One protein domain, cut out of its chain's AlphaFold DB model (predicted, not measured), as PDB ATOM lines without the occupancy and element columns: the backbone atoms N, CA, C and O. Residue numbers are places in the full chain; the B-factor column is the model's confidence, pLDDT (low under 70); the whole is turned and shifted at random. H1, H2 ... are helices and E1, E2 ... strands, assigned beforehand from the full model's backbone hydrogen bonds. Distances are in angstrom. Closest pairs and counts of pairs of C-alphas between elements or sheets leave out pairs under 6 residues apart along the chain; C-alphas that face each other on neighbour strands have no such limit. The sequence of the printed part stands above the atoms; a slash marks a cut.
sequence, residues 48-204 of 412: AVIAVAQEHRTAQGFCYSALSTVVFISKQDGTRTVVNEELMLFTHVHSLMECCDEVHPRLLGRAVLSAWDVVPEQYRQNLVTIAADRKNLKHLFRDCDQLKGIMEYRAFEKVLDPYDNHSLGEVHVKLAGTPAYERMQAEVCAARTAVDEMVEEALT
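What this domain is: This is residues 48 to 204 of the 412 residues of the protein "Ribonuclease HI" of Rothia mucilaginosa (strain DY-18) (UniProt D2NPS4). A twisted sheet built on the long hairpin of E1 and E2 stands between two helices: long H6 runs along one face, and the sheet curls round H1 on the other. E5 and E6 extend the sheet beside residues 48 to 52 of E1, H3 packs on H1, and residues 164 to 169 stick out as a loop. The printed part has 157 residues, with six named helices and six named strands in the order E1 E2 E3 E4 H1 H2 E5 H3 H4 E6 H5 H6. The class is mixed, helices and strands; the sheet is branched, with parallel and antiparallel pairs. The whole is compact, with a radius of gyration of the C-alphas of 15.9 A and spans of 49 by 34 by 34 A.

How they stand to each other: E1, residues 48 to 59, and E2, residues 62 to 74, form an antiparallel hairpin, with N 53 and O 68 2.8 A apart, within hydrogen-bond range. E3, residues 80 to 82, completes a meander E1 E2 E3, each strand the antiparallel neighbour of the one before, and forms a hairpin with E2; N 73 and O 81 are 2.8 A apart. E4, residues 88 to 95, is antiparallel to E2 on the same side as E3, with N 65 and O 92 at 2.8 A. H1, residues 100 to 116, is on the sheet; its closest C-alphas to E2 are Ala 115 and Val 71, 6.7 A. H2, residues 121 to 124, only grazes the sheet. E5, residues 128 to 132, is parallel to E1 on the other side from E2, with N 50 and O 129 at 2.8 A. H3, residues 134 to 143, touches H1 about perpendicular at 82 degrees, closest at the C-alphas of Asn 136 and Pro 105, 4.8 A. H4, residues 145 to 149, is not on the sheet. E6, residues 151 to 155, is parallel to E5, with N 130 and O 152 at 2.8 A; E5, H3, H4 and E6 make a strand-helix-strand unit, two parallel neighbour strands with helices between, and a right-handed crossover. H5, residues 156 to 160, and H6, residues 179 to 203, are on the same face, opposite to H1. H6 runs along the strands at a height over the sheet of 7.6 A; its closest C-alphas to E2 are Ala 191 and Ala 66, 5.1 A. Every O i to N i+4 pair is within range in H3, H5 and H6, against 11 of 13 in H1 and 0 of 1 in H4, which has 2 of 2 O i to N i+3 pairs; H2 is too short for an i+4 pair.

Where its parts are: E1 begins at C-alpha 48 (8.567, 5.917, 2.668) and is 35.9 A long; E2 is 37.3 A, E4 23.5 A and H1 23.6 A. H6 is 36.0 A long and ends at C-alpha 203 (28.197, -17.966, 27.105).

The domain as a whole: The C-alphas farthest apart are those of Gly 169 and Thr 204, 52.2 A. The printed part has no cut, and its one long link is H5 to H6. The mean pLDDT of the printed part is 78.6; residues under 70 include 94 to 99 and 158 to 177.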
ATOM      1  N   ALA A  48       8.342   6.929   1.648       87.06
ATOM      2  CA  ALA A  48       8.567   5.917   2.668       87.06
ATOM      3  C   ALA A  48      10.068   5.672   2.861       87.06
ATOM      4  O   ALA A  48      10.807   5.482   1.894       87.06
ATOM      5  N   VAL A  49      10.499   5.654   4.117       86.81
ATOM      6  CA  VAL A  49      11.855   5.306   4.531       86.81
ATOM      7  C   VAL A  49      11.789   4.057   5.396       86.81
ATOM      8  O   VAL A  49      11.086   4.044   6.403       86.81
ATOM      9  N   ILE A  50      12.535   3.027   5.008       90.69
ATOM     10  CA  ILE A  50      12.782   1.811   5.781       90.69
ATOM     11  C   ILE A  50      14.185   1.935   6.363       90.69
ATOM     12  O   ILE A  50      15.175   1.789   5.650       90.69
ATOM     13  N   ALA A  51      14.285   2.223   7.649       89.88
ATOM     14  CA  ALA A  51      15.553   2.308   8.348       89.88
ATOM     15  C   ALA A  51      15.769   1.056   9.195       89.88
ATOM     16  O   ALA A  51      14.936   0.716  10.029       89.88
ATOM     17  N   VAL A  52      16.886   0.375   8.969       92.31
ATOM     18  CA  VAL A  52      17.223  -0.899   9.595       92.31
ATOM     19  C   VAL A  52      18.460  -0.703  10.459       92.31
ATOM     20  O   VAL A  52      19.561  -0.498   9.941       92.31
ATOM     21  N   ALA A  53      18.274  -0.762  11.774       91.25
ATOM     22  CA  ALA A  53      19.378  -0.830  12.713       91.25
ATOM     23  C   ALA A  53      19.909  -2.263  12.731       91.25
ATOM     24  O   ALA A  53      19.141  -3.220  12.799       91.25
ATOM     25  N   GLN A  54      21.227  -2.411  12.650       92.25
ATOM     26  CA  GLN A  54      21.885  -3.708  12.638       92.25
ATOM     27  C   GLN A  54      22.953  -3.737  13.720       92.25
ATOM     28  O   GLN A  54      23.880  -2.932  13.706       92.25
ATOM     29  N   GLU A  55      22.848  -4.716  14.607       93.94
ATOM     30  CA  GLU A  55      23.841  -5.004  15.631       93.94
ATOM     31  C   GLU A  55      24.366  -6.425  15.426       93.94
ATOM     32  O   GLU A  55      23.657  -7.328  14.961       93.94
ATOM     33  N   HIS A  56      25.648  -6.623  15.720       91.62
ATOM     34  CA  HIS A  56      26.244  -7.950  15.703       91.62
ATOM     35  C   HIS A  56      27.432  -8.046  16.652       91.62
ATOM     36  O   HIS A  56      28.176  -7.087  16.856       91.62
ATOM     37  N   ARG A  57      27.638  -9.240  17.205       87.06
ATOM     38  CA  ARG A  57      28.757  -9.555  18.090       87.06
ATOM     39  C   ARG A  57      29.272 -10.952  17.797       87.06
ATOM     40  O   ARG A  57      28.514 -11.848  17.437       87.06
ATOM     41  N   THR A  58      30.576 -11.145  17.940       80.62
ATOM     42  CA  THR A  58      31.216 -12.448  17.741       80.62
ATOM     43  C   THR A  58      31.621 -13.045  19.081       80.62
ATOM     44  O   THR A  58      32.312 -12.378  19.855       80.62
ATOM     45  N   ALA A  59      31.241 -14.292  19.348       67.56
ATOM     46  CA  ALA A  59      31.656 -15.022  20.544       67.56
ATOM     47  C   ALA A  59      31.722 -16.532  20.264       67.56
ATOM     48  O   ALA A  59      30.878 -17.070  19.552       67.56
ATOM     49  N   GLN A  60      32.738 -17.213  20.813       65.25
ATOM     50  CA  GLN A  60      32.888 -18.680  20.764       65.25
ATOM     51  C   GLN A  60      32.715 -19.319  19.368       65.25
ATOM     52  O   GLN A  60      32.108 -20.378  19.230       65.25
ATOM     53  N   GLY A  61      33.230 -18.682  18.312       56.06
ATOM     54  CA  GLY A  61      33.132 -19.231  16.954       56.06
ATOM     55  C   GLY A  61      31.807 -18.954  16.233       56.06
ATOM     56  O   GLY A  61      31.617 -19.449  15.124       56.06
ATOM     57  N   PHE A  62      30.916 -18.137  16.806       68.94
ATOM     58  CA  PHE A  62      29.648 -17.718  16.200       68.94
ATOM     59  C   PHE A  62      29.548 -16.191  16.071       68.94
ATOM     60  O   PHE A  62      30.157 -15.444  16.844       68.94
ATOM     61  N   CYS A  63      28.778 -15.737  15.083       79.00
ATOM     62  CA  CYS A  63      28.273 -14.378  14.971       79.00
ATOM     63  C   CYS A  63      26.796 -14.361  15.371       79.00
ATOM     64  O   CYS A  63      25.977 -15.107  14.834       79.00
ATOM     65  N   TYR A  64      26.479 -13.493  16.324       88.62
ATOM     66  CA  TYR A  64      25.138 -13.218  16.814       88.62
ATOM     67  C   TYR A  64      24.738 -11.873  16.233       88.62
ATOM     68  O   TYR A  64      25.412 -10.880  16.498       88.62
ATOM     69  N   SER A  65      23.691 -11.835  15.418       92.69
ATOM     70  CA  SER A  65      23.226 -10.612  14.771       92.69
ATOM     71  C   SER A  65      21.746 -10.397  15.032       92.69
ATOM     72  O   SER A  65      20.954 -11.338  15.012       92.69
ATOM     73  N   ALA A  66      21.375  -9.141  15.255       95.12
ATOM     74  CA  ALA A  66      19.991  -8.720  15.301       95.12
ATOM     75  C   ALA A  66      19.787  -7.484  14.425       95.12
ATOM     76  O   ALA A  66      20.632  -6.585  14.382       95.12
ATOM     77  N   LEU A  67      18.663  -7.456  13.717       95.12
ATOM     78  CA  LEU A  67      18.205  -6.314  12.942       95.12
ATOM     79  C   LEU A  67      16.856  -5.864  13.486       95.12
ATOM     80  O   LEU A  67      15.994  -6.694  13.763       95.12
ATOM     81  N   SER A  68      16.661  -4.563  13.591       93.56
ATOM     82  CA  SER A  68      15.393  -3.949  13.973       93.56
ATOM     83  C   SER A  68      15.042  -2.859  12.965       93.56
ATOM     84  O   SER A  68      15.933  -2.289  12.328       93.56
ATOM     85  N   THR A  69      13.752  -2.628  12.720       92.31
ATOM     86  CA  THR A  69      13.316  -1.821  11.572       92.31
ATOM     87  C   THR A  69      12.292  -0.768  11.960       92.31
ATOM     88  O   THR A  69      11.255  -1.068  12.545       92.31
ATOM     89  N   VAL A  70      12.542   0.465  11.522       91.12
ATOM     90  CA  VAL A  70      11.598   1.581  11.590       91.12
ATOM     91  C   VAL A  70      11.199   1.990  10.188       91.12
ATOM     92  O   VAL A  70      12.038   2.305   9.345       91.12
ATOM     93  N   VAL A  71       9.896   2.036   9.957       91.62
ATOM     94  CA  VAL A  71       9.286   2.550   8.741       91.62
ATOM     95  C   VAL A  71       8.648   3.885   9.070       91.62
ATOM     96  O   VAL A  71       7.810   3.978   9.966       91.62
ATOM     97  N   PHE A  72       9.020   4.932   8.344       89.19
ATOM     98  CA  PHE A  72       8.407   6.246   8.507       89.19
ATOM     99  C   PHE A  72       8.187   6.938   7.166       89.19
ATOM    100  O   PHE A  72       8.907   6.711   6.195       89.19
ATOM    101  N   ILE A  73       7.185   7.811   7.113       88.12
ATOM    102  CA  ILE A  73       6.944   8.694   5.976       88.12
ATOM    103  C   ILE A  73       7.690   9.999   6.199       88.12
ATOM    104  O   ILE A  73       7.530  10.665   7.224       88.12
ATOM    105  N   SER A  74       8.491  10.355   5.207       81.31
ATOM    106  CA  SER A  74       9.350  11.522   5.191       81.31
ATOM    107  C   SER A  74       8.810  12.566   4.224       81.31
ATOM    108  O   SER A  74       8.701  12.294   3.029       81.31
ATOM    109  N   LYS A  75       8.461  13.755   4.719       78.06
ATOM    110  CA  LYS A  75       7.916  14.862   3.915       78.06
ATOM    111  C   LYS A  75       8.889  16.032   3.774       78.06
ATOM    112  O   LYS A  75       9.817  16.183   4.576       78.06
ATOM    113  N   GLN A  76       8.647  16.870   2.768       70.19
ATOM    114  CA  GLN A  76       9.479  18.040   2.456       70.19
ATOM    115  C   GLN A  76       9.455  19.112   3.547       70.19
ATOM    116  O   GLN A  76      10.465  19.763   3.791       70.19
ATOM    117  N   ASP A  77       8.327  19.253   4.242       71.75
ATOM    118  CA  ASP A  77       8.145  20.159   5.385       71.75
ATOM    119  C   ASP A  77       8.930  19.738   6.642       71.75
ATOM    120  O   ASP A  77       8.940  20.443   7.647       71.75
ATOM    121  N   GLY A  78       9.587  18.580   6.586       69.25
ATOM    122  CA  GLY A  78      10.365  18.012   7.669       69.25
ATOM    123  C   GLY A  78       9.599  17.060   8.585       69.25
ATOM    124  O   GLY A  78      10.195  16.467   9.481       69.25
ATOM    125  N   THR A  79       8.313  16.819   8.322       79.12
ATOM    126  CA  THR A  79       7.499  15.868   9.082       79.12
ATOM    127  C   THR A  79       7.999  14.435   8.886       79.12
ATOM    128  O   THR A  79       8.275  14.006   7.759       79.12
ATOM    129  N   ARG A  80       8.126  13.682   9.986       83.31
ATOM    130  CA  ARG A  80       8.551  12.273  10.009       83.31
ATOM    131  C   ARG A  80       7.539  11.453  10.801       83.31
ATOM    132  O   ARG A  80       7.546  11.477  12.029       83.31
ATOM    133  N   THR A  81       6.647  10.763  10.099       87.75
ATOM    134  CA  THR A  81       5.554  10.001  10.723       87.75
ATOM    135  C   THR A  81       5.888   8.520  10.709       87.75
ATOM    136  O   THR A  81       5.988   7.936   9.632       87.75
ATOM    137  N   VAL A  82       6.066   7.918  11.883       89.38
ATOM    138  CA  VAL A  82       6.273   6.468  12.015       89.38
ATOM    139  C   VAL A  82       5.021   5.731  11.546       89.38
ATOM    140  O   VAL A  82       3.905   6.165  11.820       89.38
ATOM    141  N   VAL A  83       5.224   4.648  10.803       89.25
ATOM    142  CA  VAL A  83       4.162   3.821  10.222       89.25
ATOM    143  C   VAL A  83       4.020   2.506  10.981       89.25
ATOM    144  O   VAL A  83       2.902   2.051  11.192       89.25
ATOM    145  N   ASN A  84       5.131   1.881  11.380       84.88
ATOM    146  CA  ASN A  84       5.077   0.622  12.113       84.88
ATOM    147  C   ASN A  84       4.954   0.868  13.622       84.88
ATOM    148  O   ASN A  84       5.820   1.491  14.233       84.88
ATOM    149  N   GLU A  85       3.879   0.358  14.221       76.06
ATOM    150  CA  GLU A  85       3.673   0.405  15.675       76.06
ATOM    151  C   GLU A  85       4.395  -0.756  16.383       76.06
ATOM    152  O   GLU A  85       4.974  -0.586  17.460       76.06
ATOM    153  N   GLU A  86       4.428  -1.931  15.746       83.00
ATOM    154  CA  GLU A  86       5.082  -3.131  16.271       83.00
ATOM    155  C   GLU A  86       6.593  -3.153  15.991       83.00
ATOM    156  O   GLU A  86       7.082  -2.693  14.951       83.00
ATOM    157  N   LEU A  87       7.338  -3.708  16.954       82.62
ATOM    158  CA  LEU A  87       8.776  -3.947  16.848       82.62
ATOM    159  C   LEU A  87       9.042  -5.057  15.826       82.62
ATOM    160  O   LEU A  87       8.643  -6.202  16.029       82.62
ATOM    161  N   MET A  88       9.769  -4.734  14.758       88.88
ATOM    162  CA  MET A  88      10.186  -5.706  13.746       88.88
ATOM    163  C   MET A  88      11.626  -6.153  14.004       88.88
ATOM    164  O   MET A  88      12.557  -5.654  13.371       88.88
ATOM    165  N   LEU A  89      11.797  -7.079  14.950       91.44
ATOM    166  CA  LEU A  89      13.093  -7.631  15.346       91.44
ATOM    167  C   LEU A  89      13.381  -8.958  14.628       91.44
ATOM    168  O   LEU A  89      12.584  -9.893  14.669       91.44
ATOM    169  N   PHE A  90      14.562  -9.060  14.028       91.12
ATOM    170  CA  PHE A  90      15.065 -10.252  13.354       91.12
ATOM    171  C   PHE A  90      16.380 -10.666  13.991       91.12
ATOM    172  O   PHE A  90      17.378  -9.968  13.841       91.12
ATOM    173  N   THR A  91      16.402 -11.808  14.669       90.06
ATOM    174  CA  THR A  91      17.624 -12.377  15.238       90.06
ATOM    175  C   THR A  91      18.151 -13.507  14.369       90.06
ATOM    176  O   THR A  91      17.403 -14.250  13.724       90.06
ATOM    177  N   HIS A  92      19.471 -13.635  14.322       88.19
ATOM    178  CA  HIS A  92      20.131 -14.721  13.631       88.19
ATOM    179  C   HIS A  92      21.466 -15.042  14.291       88.19
ATOM    180  O   HIS A  92      22.260 -14.151  14.594       88.19
ATOM    181  N   VAL A  93      21.724 -16.333  14.464       80.44
ATOM    182  CA  VAL A  93      23.023 -16.843  14.890       80.44
ATOM    183  C   VAL A  93      23.547 -17.711  13.770       80.44
ATOM    184  O   VAL A  93      22.874 -18.649  13.342       80.44
ATOM    185  N   HIS A  94      24.750 -17.401  13.316       65.94
ATOM    186  CA  HIS A  94      25.463 -18.242  12.375       65.94
ATOM    187  C   HIS A  94      26.884 -18.480  12.858       65.94
ATOM    188  O   HIS A  94      27.446 -17.712  13.637       65.94
ATOM    189  N   SER A  95      27.482 -19.582  12.423       57.00
ATOM    190  CA  SER A  95      28.894 -19.821  12.698       57.00
ATOM    191  C   SER A  95      29.746 -18.741  12.018       57.00
ATOM    192  O   SER A  95      29.420 -18.319  10.910       57.00
ATOM    193  N   LEU A  96      30.874 -18.343  12.623       52.84
ATOM    194  CA  LEU A  96      31.897 -17.510  11.961       52.84
ATOM    195  C   LEU A  96      32.503 -18.187  10.725       52.84
ATOM    196  O   LEU A  96      33.242 -17.559   9.971       52.84
ATOM    197  N   MET A  97      32.194 -19.467  10.527       43.59
ATOM    198  CA  MET A  97      32.513 -20.219   9.324       43.59
ATOM    199  C   MET A  97      31.656 -19.800   8.119       43.59
ATOM    200  O   MET A  97      32.104 -19.935   6.983       43.59
ATOM    201  N   GLU A  98      30.451 -19.264   8.340       46.25
ATOM    202  CA  GLU A  98      29.651 -18.621   7.294       46.25
ATOM    203  C   GLU A  98      30.064 -17.148   7.156       46.25
ATOM    204  O   GLU A  98      30.203 -16.425   8.144       46.25
ATOM    205  N   CYS A  99      30.262 -16.685   5.919       68.06
ATOM    206  CA  CYS A  99      30.680 -15.314   5.658       68.06
ATOM    207  C   CYS A  99      29.602 -14.315   6.094       68.06
ATOM    208  O   CYS A  99      28.513 -14.294   5.517       68.06
ATOM    209  N   CYS A 100      29.931 -13.407   7.017       77.81
ATOM    210  CA  CYS A 100      29.039 -12.301   7.376       77.81
ATOM    211  C   CYS A 100      28.597 -11.489   6.142       77.81
ATOM    212  O   CYS A 100      27.451 -11.055   6.080       77.81
ATOM    213  N   ASP A 101      29.460 -11.350   5.128       79.44
ATOM    214  CA  ASP A 101      29.159 -10.611   3.890       79.44
ATOM    215  C   ASP A 101      28.207 -11.363   2.946       79.44
ATOM    216  O   ASP A 101      27.735 -10.787   1.970       79.44
ATOM    217  N   GLU A 102      27.896 -12.628   3.230       77.00
ATOM    218  CA  GLU A 102      26.851 -13.392   2.542       77.00
ATOM    219  C   GLU A 102      25.581 -13.506   3.395       77.00
ATOM    220  O   GLU A 102      24.468 -13.419   2.868       77.00
ATOM    221  N   VAL A 103      25.729 -13.684   4.711       78.56
ATOM    222  CA  VAL A 103      24.603 -13.895   5.632       78.56
ATOM    223  C   VAL A 103      23.890 -12.585   5.964       78.56
ATOM    224  O   VAL A 103      22.667 -12.488   5.811       78.56
ATOM    225  N   HIS A 104      24.630 -11.548   6.370       88.06
ATOM    226  CA  HIS A 104      24.045 -10.286   6.822       88.06
ATOM    227  C   HIS A 104      23.253  -9.555   5.724       88.06
ATOM    228  O   HIS A 104      22.152  -9.089   6.024       88.06
ATOM    229  N   PRO A 105      23.699  -9.488   4.450       87.94
ATOM    230  CA  PRO A 105      22.891  -8.874   3.393       87.94
ATOM    231  C   PRO A 105      21.569  -9.605   3.137       87.94
ATOM    232  O   PRO A 105      20.559  -8.966   2.851       87.94
ATOM    233  N   ARG A 106      21.534 -10.938   3.275       84.19
ATOM    234  CA  ARG A 106      20.293 -11.722   3.134       84.19
ATOM    235  C   ARG A 106      19.338 -11.475   4.295       84.19
ATOM    236  O   ARG A 106      18.133 -11.355   4.072       84.19
ATOM    237  N   LEU A 107      19.871 -11.387   5.512       86.94
ATOM    238  CA  LEU A 107      19.103 -11.034   6.703       86.94
ATOM    239  C   LEU A 107      18.515  -9.620   6.577       86.94
ATOM    240  O   LEU A 107      17.322  -9.433   6.808       86.94
ATOM    241  N   LEU A 108      19.312  -8.665   6.085       90.56
ATOM    242  CA  LEU A 108      18.859  -7.317   5.738       90.56
ATOM    243  C   LEU A 108      17.745  -7.342   4.685       90.56
ATOM    244  O   LEU A 108      16.727  -6.679   4.856       90.56
ATOM    245  N   GLY A 109      17.892  -8.138   3.625       87.44
ATOM    246  CA  GLY A 109      16.849  -8.306   2.614       87.44
ATOM    247  C   GLY A 109      15.522  -8.790   3.209       87.44
ATOM    248  O   GLY A 109      14.464  -8.274   2.853       87.44
ATOM    249  N   ARG A 110      15.557  -9.741   4.153       85.88
ATOM    250  CA  ARG A 110      14.349 -10.212   4.856       85.88
ATOM    251  C   ARG A 110      13.692  -9.100   5.671       85.88
ATOM    252  O   ARG A 110      12.491  -8.904   5.524       85.88
ATOM    253  N   ALA A 111      14.476  -8.351   6.445       89.62
ATOM    254  CA  ALA A 111      13.968  -7.219   7.220       89.62
ATOM    255  C   ALA A 111      13.303  -6.166   6.314       89.62
ATOM    256  O   ALA A 111      12.195  -5.711   6.588       89.62
ATOM    257  N   VAL A 112      13.931  -5.851   5.174       88.38
ATOM    258  CA  VAL A 112      13.384  -4.930   4.166       88.38
ATOM    259  C   VAL A 112      12.067  -5.439   3.574       88.38
ATOM    260  O   VAL A 112      11.139  -4.652   3.414       88.38
ATOM    261  N   LEU A 113      11.962  -6.731   3.247       85.50
ATOM    262  CA  LEU A 113      10.722  -7.307   2.711       85.50
ATOM    263  C   LEU A 113       9.587  -7.270   3.733       85.50
ATOM    264  O   LEU A 113       8.481  -6.879   3.386       85.50
ATOM    265  N   SER A 114       9.860  -7.620   4.988       86.56
ATOM    266  CA  SER A 114       8.856  -7.520   6.049       86.56
ATOM    267  C   SER A 114       8.411  -6.075   6.276       86.56
ATOM    268  O   SER A 114       7.223  -5.810   6.428       86.56
ATOM    269  N   ALA A 115       9.342  -5.123   6.224       88.94
ATOM    270  CA  ALA A 115       9.027  -3.706   6.345       88.94
ATOM    271  C   ALA A 115       8.235  -3.160   5.147       88.94
ATOM    272  O   ALA A 115       7.390  -2.281   5.320       88.94
ATOM    273  N   TRP A 116       8.467  -3.689   3.942       86.81
ATOM    274  CA  TRP A 116       7.728  -3.320   2.734       86.81
ATOM    275  C   TRP A 116       6.220  -3.541   2.886       86.81
ATOM    276  O   TRP A 116       5.427  -2.691   2.477       86.81
ATOM    277  N   ASP A 117       5.825  -4.641   3.529       85.50
ATOM    278  CA  ASP A 117       4.419  -4.987   3.747       85.50
ATOM    279  C   ASP A 117       3.700  -4.020   4.700       85.50
ATOM    280  O   ASP A 117       2.475  -3.901   4.636       85.50
ATOM    281  N   VAL A 118       4.448  -3.259   5.506       89.69
ATOM    282  CA  VAL A 118       3.913  -2.236   6.416       89.69
ATOM    283  C   VAL A 118       3.822  -0.858   5.748       89.69
ATOM    284  O   VAL A 118       3.019  -0.020   6.155       89.69
ATOM    285  N   VAL A 119       4.594  -0.604   4.683       87.94
ATOM    286  CA  VAL A 119       4.525   0.671   3.945       87.94
ATOM    287  C   VAL A 119       3.118   0.841   3.353       87.94
ATOM    288  O   VAL A 119       2.669  -0.062   2.650       87.94
ATOM    289  N   PRO A 120       2.411   1.969   3.545       88.44
ATOM    290  CA  PRO A 120       1.080   2.147   2.972       88.44
ATOM    291  C   PRO A 120       1.137   2.174   1.442       88.44
ATOM    292  O   PRO A 120       2.058   2.752   0.862       88.44
ATOM    293  N   GLU A 121       0.139   1.588   0.778       84.56
ATOM    294  CA  GLU A 121       0.142   1.359  -0.677       84.56
ATOM    295  C   GLU A 121       0.384   2.638  -1.495       84.56
ATOM    296  O   GLU A 121       1.170   2.628  -2.442       84.56
ATOM    297  N   GLN A 122      -0.192   3.765  -1.063       82.50
ATOM    298  CA  GLN A 122      -0.003   5.077  -1.692       82.50
ATOM    299  C   GLN A 122       1.466   5.542  -1.742       82.50
ATOM    300  O   GLN A 122       1.826   6.336  -2.603       82.50
ATOM    301  N   TYR A 123       2.323   5.041  -0.845       82.25
ATOM    302  CA  TYR A 123       3.751   5.365  -0.805       82.25
ATOM    303  C   TYR A 123       4.633   4.309  -1.480       82.25
ATOM    304  O   TYR A 123       5.786   4.607  -1.773       82.25
ATOM    305  N   ARG A 124       4.106   3.110  -1.778       78.81
ATOM    306  CA  ARG A 124       4.816   2.066  -2.550       78.81
ATOM    307  C   ARG A 124       4.913   2.392  -4.041       78.81
ATOM    308  O   ARG A 124       5.702   1.785  -4.755       78.81
ATOM    309  N   GLN A 125       4.084   3.324  -4.507       71.31
ATOM    310  CA  GLN A 125       4.112   3.847  -5.876       71.31
ATOM    311  C   GLN A 125       5.260   4.849  -6.096       71.31
ATOM    312  O   GLN A 125       5.618   5.126  -7.241       71.31
ATOM    313  N   ASN A 126       5.850   5.361  -5.009       69.06
ATOM    314  CA  ASN A 126       7.025   6.229  -5.022       69.06
ATOM    315  C   ASN A 126       8.306   5.403  -4.809       69.06
ATOM    316  O   ASN A 126       8.259   4.293  -4.279       69.06
ATOM    317  N   LEU A 127       9.462   5.969  -5.173       72.12
ATOM    318  CA  LEU A 127      10.768   5.387  -4.851       72.12
ATOM    319  C   LEU A 127      10.933   5.302  -3.325       72.12
ATOM    320  O   LEU A 127      10.888   6.330  -2.655       72.12
ATOM    321  N   VAL A 128      11.117   4.101  -2.774       81.06
ATOM    322  CA  VAL A 128      11.267   3.890  -1.322       81.06
ATOM    323  C   VAL A 128      12.737   3.972  -0.917       81.06
ATOM    324  O   VAL A 128      13.599   3.366  -1.551       81.06
ATOM    325  N   THR A 129      13.042   4.683   0.165       83.62
ATOM    326  CA  THR A 129      14.413   4.789   0.677       83.62
ATOM    327  C   THR A 129      14.690   3.688   1.697       83.62
ATOM    328  O   THR A 129      13.959   3.556   2.673       83.62
ATOM    329  N   ILE A 130      15.781   2.939   1.535       86.00
ATOM    330  CA  ILE A 130      16.300   2.018   2.553       86.00
ATOM    331  C   ILE A 130      17.542   2.626   3.195       86.00
ATOM    332  O   ILE A 130      18.487   2.992   2.499       86.00
ATOM    333  N   ALA A 131      17.574   2.687   4.521       87.00
ATOM    334  CA  ALA A 131      18.718   3.143   5.291       87.00
ATOM    335  C   ALA A 131      19.237   2.025   6.196       87.00
ATOM    336  O   ALA A 131      18.508   1.547   7.051       87.00
ATOM    337  N   ALA A 132      20.480   1.594   6.005       88.69
ATOM    338  CA  ALA A 132      21.093   0.505   6.771       88.69
ATOM    339  C   ALA A 132      22.628   0.580   6.663       88.69
ATOM    340  O   ALA A 132      23.171   1.538   6.099       88.69
ATOM    341  N   ASP A 133      23.337  -0.424   7.184       87.75
ATOM    342  CA  ASP A 133      24.787  -0.527   7.017       87.75
ATOM    343  C   ASP A 133      25.179  -0.480   5.527       87.75
ATOM    344  O   ASP A 133      24.666  -1.217   4.675       87.75
ATOM    345  N   ARG A 134      26.118   0.414   5.200       83.25
ATOM    346  CA  ARG A 134      26.494   0.705   3.811       83.25
ATOM    347  C   ARG A 134      27.103  -0.507   3.112       83.25
ATOM    348  O   ARG A 134      26.937  -0.642   1.895       83.25
ATOM    349  N   LYS A 135      27.858  -1.342   3.832       86.44
ATOM    350  CA  LYS A 135      28.495  -2.529   3.260       86.44
ATOM    351  C   LYS A 135      27.412  -3.534   2.871       86.44
ATOM    352  O   LYS A 135      27.348  -3.921   1.704       86.44
ATOM    353  N   ASN A 136      26.503  -3.849   3.790       87.38
ATOM    354  CA  ASN A 136      25.438  -4.824   3.559       87.38
ATOM    355  C   ASN A 136      24.446  -4.375   2.479       87.38
ATOM    356  O   ASN A 136      24.051  -5.189   1.643       87.38
ATOM    357  N   LEU A 137      24.122  -3.079   2.406       85.94
ATOM    358  CA  LEU A 137      23.286  -2.530   1.330       85.94
ATOM    359  C   LEU A 137      23.908  -2.700  -0.054       85.94
ATOM    360  O   LEU A 137      23.224  -3.109  -0.989       85.94
ATOM    361  N   LYS A 138      25.207  -2.414  -0.200       86.56
ATOM    362  CA  LYS A 138      25.902  -2.592  -1.482       86.56
ATOM    363  C   LYS A 138      25.862  -4.047  -1.945       86.56
ATOM    364  O   LYS A 138      25.656  -4.288  -3.130       86.56
ATOM    365  N   HIS A 139      26.053  -4.992  -1.025       84.06
ATOM    366  CA  HIS A 139      25.949  -6.418  -1.329       84.06
ATOM    367  C   HIS A 139      24.517  -6.802  -1.719       84.06
ATOM    368  O   HIS A 139      24.323  -7.369  -2.790       84.06
ATOM    369  N   LEU A 140      23.512  -6.390  -0.940       85.00
ATOM    370  CA  LEU A 140      22.102  -6.662  -1.231       85.00
ATOM    371  C   LEU A 140      21.681  -6.144  -2.618       85.00
ATOM    372  O   LEU A 140      21.085  -6.881  -3.398       85.00
ATOM    373  N   PHE A 141      22.023  -4.898  -2.960       83.00
ATOM    374  CA  PHE A 141      21.666  -4.290  -4.249       83.00
ATOM    375  C   PHE A 141      22.466  -4.844  -5.431       83.00
ATOM    376  O   PHE A 141      22.008  -4.752  -6.568       83.00
ATOM    377  N   ARG A 142      23.662  -5.390  -5.191       83.50
ATOM    378  CA  ARG A 142      24.433  -6.109  -6.212       83.50
ATOM    379  C   ARG A 142      23.825  -7.480  -6.486       83.50
ATOM    380  O   ARG A 142      23.731  -7.881  -7.637       83.50
ATOM    381  N   ASP A 143      23.423  -8.183  -5.437       78.44
ATOM    382  CA  ASP A 143      22.893  -9.538  -5.556       78.44
ATOM    383  C   ASP A 143      21.432  -9.521  -6.054       78.44
ATOM    384  O   ASP A 143      20.944 -10.506  -6.606       78.44
ATOM    385  N   CYS A 144      20.734  -8.390  -5.890       76.44
ATOM    386  CA  CYS A 144      19.332  -8.203  -6.258       76.44
ATOM    387  C   CYS A 144      19.115  -6.906  -7.053       76.44
ATOM    388  O   CYS A 144      18.467  -5.972  -6.579       76.44
ATOM    389  N   ASP A 145      19.595  -6.876  -8.300       74.50
ATOM    390  CA  ASP A 145      19.505  -5.710  -9.200       74.50
ATOM    391  C   ASP A 145      18.088  -5.135  -9.355       74.50
ATOM    392  O   ASP A 145      17.917  -3.942  -9.590       74.50
ATOM    393  N   GLN A 146      17.061  -5.966  -9.181       71.69
ATOM    394  CA  GLN A 146      15.651  -5.575  -9.273       71.69
ATOM    395  C   GLN A 146      15.256  -4.518  -8.233       71.69
ATOM    396  O   GLN A 146      14.360  -3.723  -8.502       71.69
ATOM    397  N   LEU A 147      15.932  -4.471  -7.078       74.50
ATOM    398  CA  LEU A 147      15.680  -3.462  -6.045       74.50
ATOM    399  C   LEU A 147      16.043  -2.050  -6.528       74.50
ATOM    400  O   LEU A 147      15.405  -1.085  -6.121       74.50
ATOM    401  N   LYS A 148      17.000  -1.911  -7.458       73.94
ATOM    402  CA  LYS A 148      17.428  -0.607  -8.002       73.94
ATOM    403  C   LYS A 148      16.320   0.128  -8.757       73.94
ATOM    404  O   LYS A 148      16.391   1.340  -8.894       73.94
ATOM    405  N   GLY A 149      15.321  -0.597  -9.266       69.81
ATOM    406  CA  GLY A 149      14.219  -0.010 -10.030       69.81
ATOM    407  C   GLY A 149      13.092   0.573  -9.178       69.81
ATOM    408  O   GLY A 149      12.179   1.156  -9.740       69.81
ATOM    409  N   ILE A 150      13.120   0.377  -7.858       72.69
ATOM    410  CA  ILE A 150      12.001   0.667  -6.937       72.69
ATOM    411  C   ILE A 150      12.461   1.244  -5.595       72.69
ATOM    412  O   ILE A 150      11.656   1.803  -4.847       72.69
ATOM    413  N   MET A 151      13.749   1.112  -5.277       78.69
ATOM    414  CA  MET A 151      14.335   1.543  -4.022       78.69
ATOM    415  C   MET A 151      15.635   2.301  -4.256       78.69
ATOM    416  O   MET A 151      16.442   1.944  -5.115       78.69
ATOM    417  N   GLU A 152      15.877   3.299  -3.418       78.38
ATOM    418  CA  GLU A 152      17.205   3.875  -3.226       78.38
ATOM    419  C   GLU A 152      17.787   3.418  -1.889       78.38
ATOM    420  O   GLU A 152      17.051   3.162  -0.938       78.38
ATOM    421  N   TYR A 153      19.115   3.328  -1.794       79.06
ATOM    422  CA  TYR A 153      19.781   3.018  -0.533       79.06
ATOM    423  C   TYR A 153      20.602   4.197  -0.008       79.06
ATOM    424  O   TYR A 153      21.277   4.916  -0.751       79.06
ATOM    425  N   ARG A 154      20.590   4.368   1.312       77.69
ATOM    426  CA  ARG A 154      21.354   5.365   2.067       77.69
ATOM    427  C   ARG A 154      22.070   4.679   3.228       77.69
ATOM    428  O   ARG A 154      21.614   3.666   3.742       77.69
ATOM    429  N   ALA A 155      23.216   5.222   3.629       76.81
ATOM    430  CA  ALA A 155      23.883   4.751   4.840       76.81
ATOM    431  C   ALA A 155      23.048   5.148   6.069       76.81
ATOM    432  O   ALA A 155      22.496   6.252   6.088       76.81
ATOM    433  N   PHE A 156      22.951   4.263   7.060       78.88
ATOM    434  CA  PHE A 156      22.136   4.461   8.263       78.88
ATOM    435  C   PHE A 156      22.499   5.750   9.013       78.88
ATOM    436  O   PHE A 156      21.621   6.507   9.426       78.88
ATOM    437  N   GLU A 157      23.791   6.071   9.092       72.56
ATOM    438  CA  GLU A 157      24.298   7.260   9.781       72.56
ATOM    439  C   GLU A 157      23.797   8.552   9.130       72.56
ATOM    440  O   GLU A 157      23.498   9.511   9.830       72.56
ATOM    441  N   LYS A 158      23.611   8.566   7.802       69.25
ATOM    442  CA  LYS A 158      23.097   9.743   7.076       69.25
ATOM    443  C   LYS A 158      21.635  10.052   7.384       69.25
ATOM    444  O   LYS A 158      21.166  11.149   7.093       69.25
ATOM    445  N   VAL A 159      20.908   9.067   7.900       67.62
ATOM    446  CA  VAL A 159      19.531   9.226   8.355       67.62
ATOM    447  C   VAL A 159      19.542   9.705   9.810       67.62
ATOM    448  O   VAL A 159      18.830  10.645  10.139       67.62
ATOM    449  N   LEU A 160      20.418   9.168  10.661       64.62
ATOM    450  CA  LEU A 160      20.537   9.592  12.062       64.62
ATOM    451  C   LEU A 160      21.091  11.011  12.252       64.62
ATOM    452  O   LEU A 160      20.473  11.817  12.951       64.62
ATOM    453  N   ASP A 161      22.242  11.307  11.649       60.44
ATOM    454  CA  ASP A 161      22.921  12.595  11.755       60.44
ATOM    455  C   ASP A 161      23.425  13.050  10.379       60.44
ATOM    456  O   ASP A 161      24.490  12.635   9.909       60.44
ATOM    457  N   PRO A 162      22.665  13.909   9.690       54.09
ATOM    458  CA  PRO A 162      23.071  14.371   8.378       54.09
ATOM    459  C   PRO A 162      24.246  15.365   8.388       54.09
ATOM    460  O   PRO A 162      24.718  15.728   7.311       54.09
ATOM    461  N   TYR A 163      24.717  15.838   9.550       49.72
ATOM    462  CA  TYR A 163      25.667  16.955   9.624       49.72
ATOM    463  C   TYR A 163      27.147  16.548   9.661       49.72
ATOM    464  O   TYR A 163      28.006  17.420   9.529       49.72
ATOM    465  N   ASP A 164      27.469  15.258   9.787       40.91
ATOM    466  CA  ASP A 164      28.828  14.847  10.168       40.91
ATOM    467  C   ASP A 164      29.837  14.731   8.998       40.91
ATOM    468  O   ASP A 164      31.023  14.549   9.234       40.91
ATOM    469  N   ASN A 165      29.436  14.866   7.717       38.94
ATOM    470  CA  ASN A 165      30.382  14.799   6.578       38.94
ATOM    471  C   ASN A 165      29.977  15.637   5.330       38.94
ATOM    472  O   ASN A 165      29.530  15.095   4.325       38.94
ATOM    473  N   HIS A 166      30.220  16.953   5.418       38.94
ATOM    474  CA  HIS A 166      30.544  17.966   4.380       38.94
ATOM    475  C   HIS A 166      29.688  18.267   3.112       38.94
ATOM    476  O   HIS A 166      29.343  17.402   2.318       38.94
ATOM    477  N   SER A 167      29.651  19.595   2.853       33.22
ATOM    478  CA  SER A 167      29.693  20.353   1.579       33.22
ATOM    479  C   SER A 167      28.398  20.710   0.822       33.22
ATOM    480  O   SER A 167      27.869  19.934   0.046       33.22
ATOM    481  N   LEU A 168      28.052  22.005   0.929       35.88
ATOM    482  CA  LEU A 168      27.357  22.843  -0.063       35.88
ATOM    483  C   LEU A 168      25.920  22.443  -0.452       35.88
ATOM    484  O   LEU A 168      25.675  21.851  -1.495       35.88
ATOM    485  N   GLY A 169      24.947  22.951   0.312       35.06
ATOM    486  CA  GLY A 169      23.602  23.246  -0.207       35.06
ATOM    487  C   GLY A 169      22.534  22.164  -0.038       35.06
ATOM    488  O   GLY A 169      21.384  22.401  -0.402       35.06
ATOM    489  N   GLU A 170      22.862  21.014   0.548       40.41
ATOM    490  CA  GLU A 170      21.878  19.972   0.849       40.41
ATOM    491  C   GLU A 170      21.057  20.350   2.095       40.41
ATOM    492  O   GLU A 170      21.571  20.410   3.214       40.41
ATOM    493  N   VAL A 171      19.757  20.618   1.920       40.91
ATOM    494  CA  VAL A 171      18.811  20.741   3.041       40.91
ATOM    495  C   VAL A 171      18.560  19.340   3.589       40.91
ATOM    496  O   VAL A 171      17.596  18.667   3.228       40.91
ATOM    497  N   HIS A 172      19.449  18.864   4.452       46.59
ATOM    498  CA  HIS A 172      19.178  17.653   5.201       46.59
ATOM    499  C   HIS A 172      18.218  17.968   6.343       46.59
ATOM    500  O   HIS A 172      18.549  18.678   7.292       46.59
ATOM    501  N   VAL A 173      17.003  17.440   6.251       51.06
ATOM    502  CA  VAL A 173      16.029  17.566   7.329       51.06
ATOM    503  C   VAL A 173      16.458  16.665   8.488       51.06
ATOM    504  O   VAL A 173      16.549  15.446   8.347       51.06
ATOM    505  N   LYS A 174      16.694  17.289   9.640       57.38
ATOM    506  CA  LYS A 174      17.091  16.655  10.896       57.38
ATOM    507  C   LYS A 174      16.030  15.648  11.366       57.38
ATOM    508  O   LYS A 174      14.876  16.018  11.559       57.38
ATOM    509  N   LEU A 175      16.422  14.391  11.584       66.00
ATOM    510  CA  LEU A 175      15.562  13.400  12.243       66.00
ATOM    511  C   LEU A 175      15.459  13.653  13.751       66.00
ATOM    512  O   LEU A 175      14.405  13.424  14.342       66.00
ATOM    513  N   ALA A 176      16.528  14.151  14.373       66.38
ATOM    514  CA  ALA A 176      16.546  14.442  15.801       66.38
ATOM    515  C   ALA A 176      15.427  15.418  16.205       66.38
ATOM    516  O   ALA A 176      15.260  16.478  15.598       66.38
ATOM    517  N   GLY A 177      14.696  15.060  17.262       67.88
ATOM    518  CA  GLY A 177      13.517  15.794  17.734       67.88
ATOM    519  C   GLY A 177      12.202  15.381  17.064       67.88
ATOM    520  O   GLY A 177      11.177  16.001  17.329       67.88
ATOM    521  N   THR A 178      12.208  14.349  16.212       78.56
ATOM    522  CA  THR A 178      10.986  13.757  15.643       78.56
ATOM    523  C   THR A 178      10.643  12.418  16.313       78.56
ATOM    524  O   THR A 178      11.556  11.719  16.761       78.56
ATOM    525  N   PRO A 179       9.364  11.986  16.303       80.62
ATOM    526  CA  PRO A 179       8.969  10.666  16.812       80.62
ATOM    527  C   PRO A 179       9.704   9.506  16.126       80.62
ATOM    528  O   PRO A 179       9.987   8.483  16.745       80.62
ATOM    529  N   ALA A 180      10.062   9.672  14.847       82.00
ATOM    530  CA  ALA A 180      10.836   8.680  14.107       82.00
ATOM    531  C   ALA A 180      12.245   8.488  14.678       82.00
ATOM    532  O   ALA A 180      12.745   7.369  14.672       82.00
ATOM    533  N   TYR A 181      12.869   9.543  15.205       82.19
ATOM    534  CA  TYR A 181      14.181   9.441  15.843       82.19
ATOM    535  C   TYR A 181      14.118   8.745  17.200       82.19
ATOM    536  O   TYR A 181      14.929   7.861  17.457       82.19
ATOM    537  N   GLU A 182      13.135   9.080  18.036       83.75
ATOM    538  CA  GLU A 182      12.928   8.389  19.316       83.75
ATOM    539  C   GLU A 182      12.663   6.897  19.094       83.75
ATOM    540  O   GLU A 182      13.282   6.046  19.737       83.75
ATOM    541  N   ARG A 183      11.816   6.569  18.107       86.88
ATOM    542  CA  ARG A 183      11.577   5.176  17.730       86.88
ATOM    543  C   ARG A 183      12.847   4.502  17.215       86.88
ATOM    544  O   ARG A 183      13.130   3.380  17.616       86.88
ATOM    545  N   MET A 184      13.642   5.185  16.392       85.44
ATOM    546  CA  MET A 184      14.918   4.658  15.902       85.44
ATOM    547  C   MET A 184      15.882   4.315  17.033       85.44
ATOM    548  O   MET A 184      16.506   3.260  17.010       85.44
ATOM    549  N   GLN A 185      16.004   5.191  18.033       86.12
ATOM    550  CA  GLN A 185      16.862   4.941  19.188       86.12
ATOM    551  C   GLN A 185      16.392   3.719  19.982       86.12
ATOM    552  O   GLN A 185      17.219   2.898  20.379       86.12
ATOM    553  N   ALA A 186      15.077   3.570  20.169       87.69
ATOM    554  CA  ALA A 186      14.505   2.390  20.809       87.69
ATOM    555  C   ALA A 186      14.819   1.106  20.023       87.69
ATOM    556  O   ALA A 186      15.130   0.079  20.615       87.69
ATOM    557  N   GLU A 187      14.803   1.173  18.695       88.94
ATOM    558  CA  GLU A 187      15.040   0.023  17.820       88.94
ATOM    559  C   GLU A 187      16.521  -0.363  17.781       88.94
ATOM    560  O   GLU A 187      16.843  -1.547  17.886       88.94
ATOM    561  N   VAL A 188      17.437   0.611  17.747       88.75
ATOM    562  CA  VAL A 188      18.879   0.368  17.937       88.75
ATOM    563  C   VAL A 188      19.133  -0.304  19.289       88.75
ATOM    564  O   VAL A 188      19.876  -1.282  19.364       88.75
ATOM    565  N   CYS A 189      18.488   0.185  20.353       91.75
ATOM    566  CA  CYS A 189      18.590  -0.410  21.682       91.75
ATOM    567  C   CYS A 189      18.075  -1.859  21.684       91.75
ATOM    568  O   CYS A 189      18.780  -2.748  22.143       91.75
ATOM    569  N   ALA A 190      16.906  -2.117  21.089       91.12
ATOM    570  CA  ALA A 190      16.318  -3.451  21.002       91.12
ATOM    571  C   ALA A 190      17.209  -4.450  20.243       91.12
ATOM    572  O   ALA A 190      17.396  -5.574  20.705       91.12
ATOM    573  N   ALA A 191      17.800  -4.045  19.111       92.25
ATOM    574  CA  ALA A 191      18.743  -4.893  18.379       92.25
ATOM    575  C   ALA A 191      19.983  -5.216  19.226       92.25
ATOM    576  O   ALA A 191      20.424  -6.365  19.268       92.25
ATOM    577  N   ARG A 192      20.522  -4.227  19.950       93.62
ATOM    578  CA  ARG A 192      21.671  -4.433  20.837       93.62
ATOM    579  C   ARG A 192      21.343  -5.377  21.988       93.62
ATOM    580  O   ARG A 192      22.077  -6.337  22.194       93.62
ATOM    581  N   THR A 193      20.233  -5.141  22.685       94.44
ATOM    582  CA  THR A 193      19.764  -5.999  23.779       94.44
ATOM    583  C   THR A 193      19.588  -7.437  23.307       94.44
ATOM    584  O   THR A 193      20.101  -8.341  23.953       94.44
ATOM    585  N   ALA A 194      18.974  -7.658  22.142       93.25
ATOM    586  CA  ALA A 194      18.803  -9.001  21.595       93.25
ATOM    587  C   ALA A 194      20.144  -9.702  21.305       93.25
ATOM    588  O   ALA A 194      20.287 -10.898  21.557       93.25
ATOM    589  N   VAL A 195      21.144  -8.982  20.781       93.38
ATOM    590  CA  VAL A 195      22.492  -9.543  20.577       93.38
ATOM    591  C   VAL A 195      23.155  -9.885  21.905       93.38
ATOM    592  O   VAL A 195      23.745 -10.959  22.022       93.38
ATOM    593  N   ASP A 196      23.064  -8.996  22.890       92.19
ATOM    594  CA  ASP A 196      23.655  -9.226  24.205       92.19
ATOM    595  C   ASP A 196      22.996 -10.411  24.921       92.19
ATOM    596  O   ASP A 196      23.722 -11.258  25.431       92.19
ATOM    597  N   GLU A 197      21.670 -10.544  24.864       91.19
ATOM    598  CA  GLU A 197      20.933 -11.694  25.406       91.19
ATOM    599  C   GLU A 197      21.340 -13.007  24.727       91.19
ATOM    600  O   GLU A 197      21.644 -13.981  25.413       91.19
ATOM    601  N   MET A 198      21.427 -13.042  23.390       89.12
ATOM    602  CA  MET A 198      21.872 -14.245  22.673       89.12
ATOM    603  C   MET A 198      23.309 -14.641  23.040       89.12
ATOM    604  O   MET A 198      23.624 -15.826  23.162       89.12
ATOM    605  N   VAL A 199      24.200 -13.656  23.195       85.06
ATOM    606  CA  VAL A 199      25.587 -13.900  23.603       85.06
ATOM    607  C   VAL A 199      25.642 -14.363  25.053       85.06
ATOM    608  O   VAL A 199      26.362 -15.310  25.350       85.06
ATOM    609  N   GLU A 200      24.896 -13.733  25.955       86.38
ATOM    610  CA  GLU A 200      24.825 -14.133  27.358       86.38
ATOM    611  C   GLU A 200      24.287 -15.558  27.493       86.38
ATOM    612  O   GLU A 200      24.912 -16.378  28.165       86.38
ATOM    613  N   GLU A 201      23.209 -15.904  26.787       82.25
ATOM    614  CA  GLU A 201      22.650 -17.256  26.765       82.25
ATOM    615  C   GLU A 201      23.673 -18.282  26.255       82.25
ATOM    616  O   GLU A 201      23.843 -19.345  26.852       82.25
ATOM    617  N   ALA A 202      24.396 -17.960  25.180       73.69
ATOM    618  CA  ALA A 202      25.403 -18.853  24.616       73.69
ATOM    619  C   ALA A 202      26.631 -19.027  25.525       73.69
ATOM    620  O   ALA A 202      27.170 -20.129  25.643       73.69
ATOM    621  N   LEU A 203      27.067 -17.948  26.180       74.31
ATOM    622  CA  LEU A 203      28.197 -17.966  27.105       74.31
ATOM    623  C   LEU A 203      27.832 -18.575  28.463       74.31
ATOM    624  O   LEU A 203      28.732 -19.018  29.181       74.31
ATOM    625  N   THR A 204      26.545 -18.608  28.815       78.00
ATOM    626  CA  THR A 204      26.073 -19.180  30.073       78.00
ATOM    627  C   THR A 204      26.348 -20.685  30.078       78.00
ATOM    628  O   THR A 204      25.799 -21.428  29.258       78.00
TER     629      THR A 204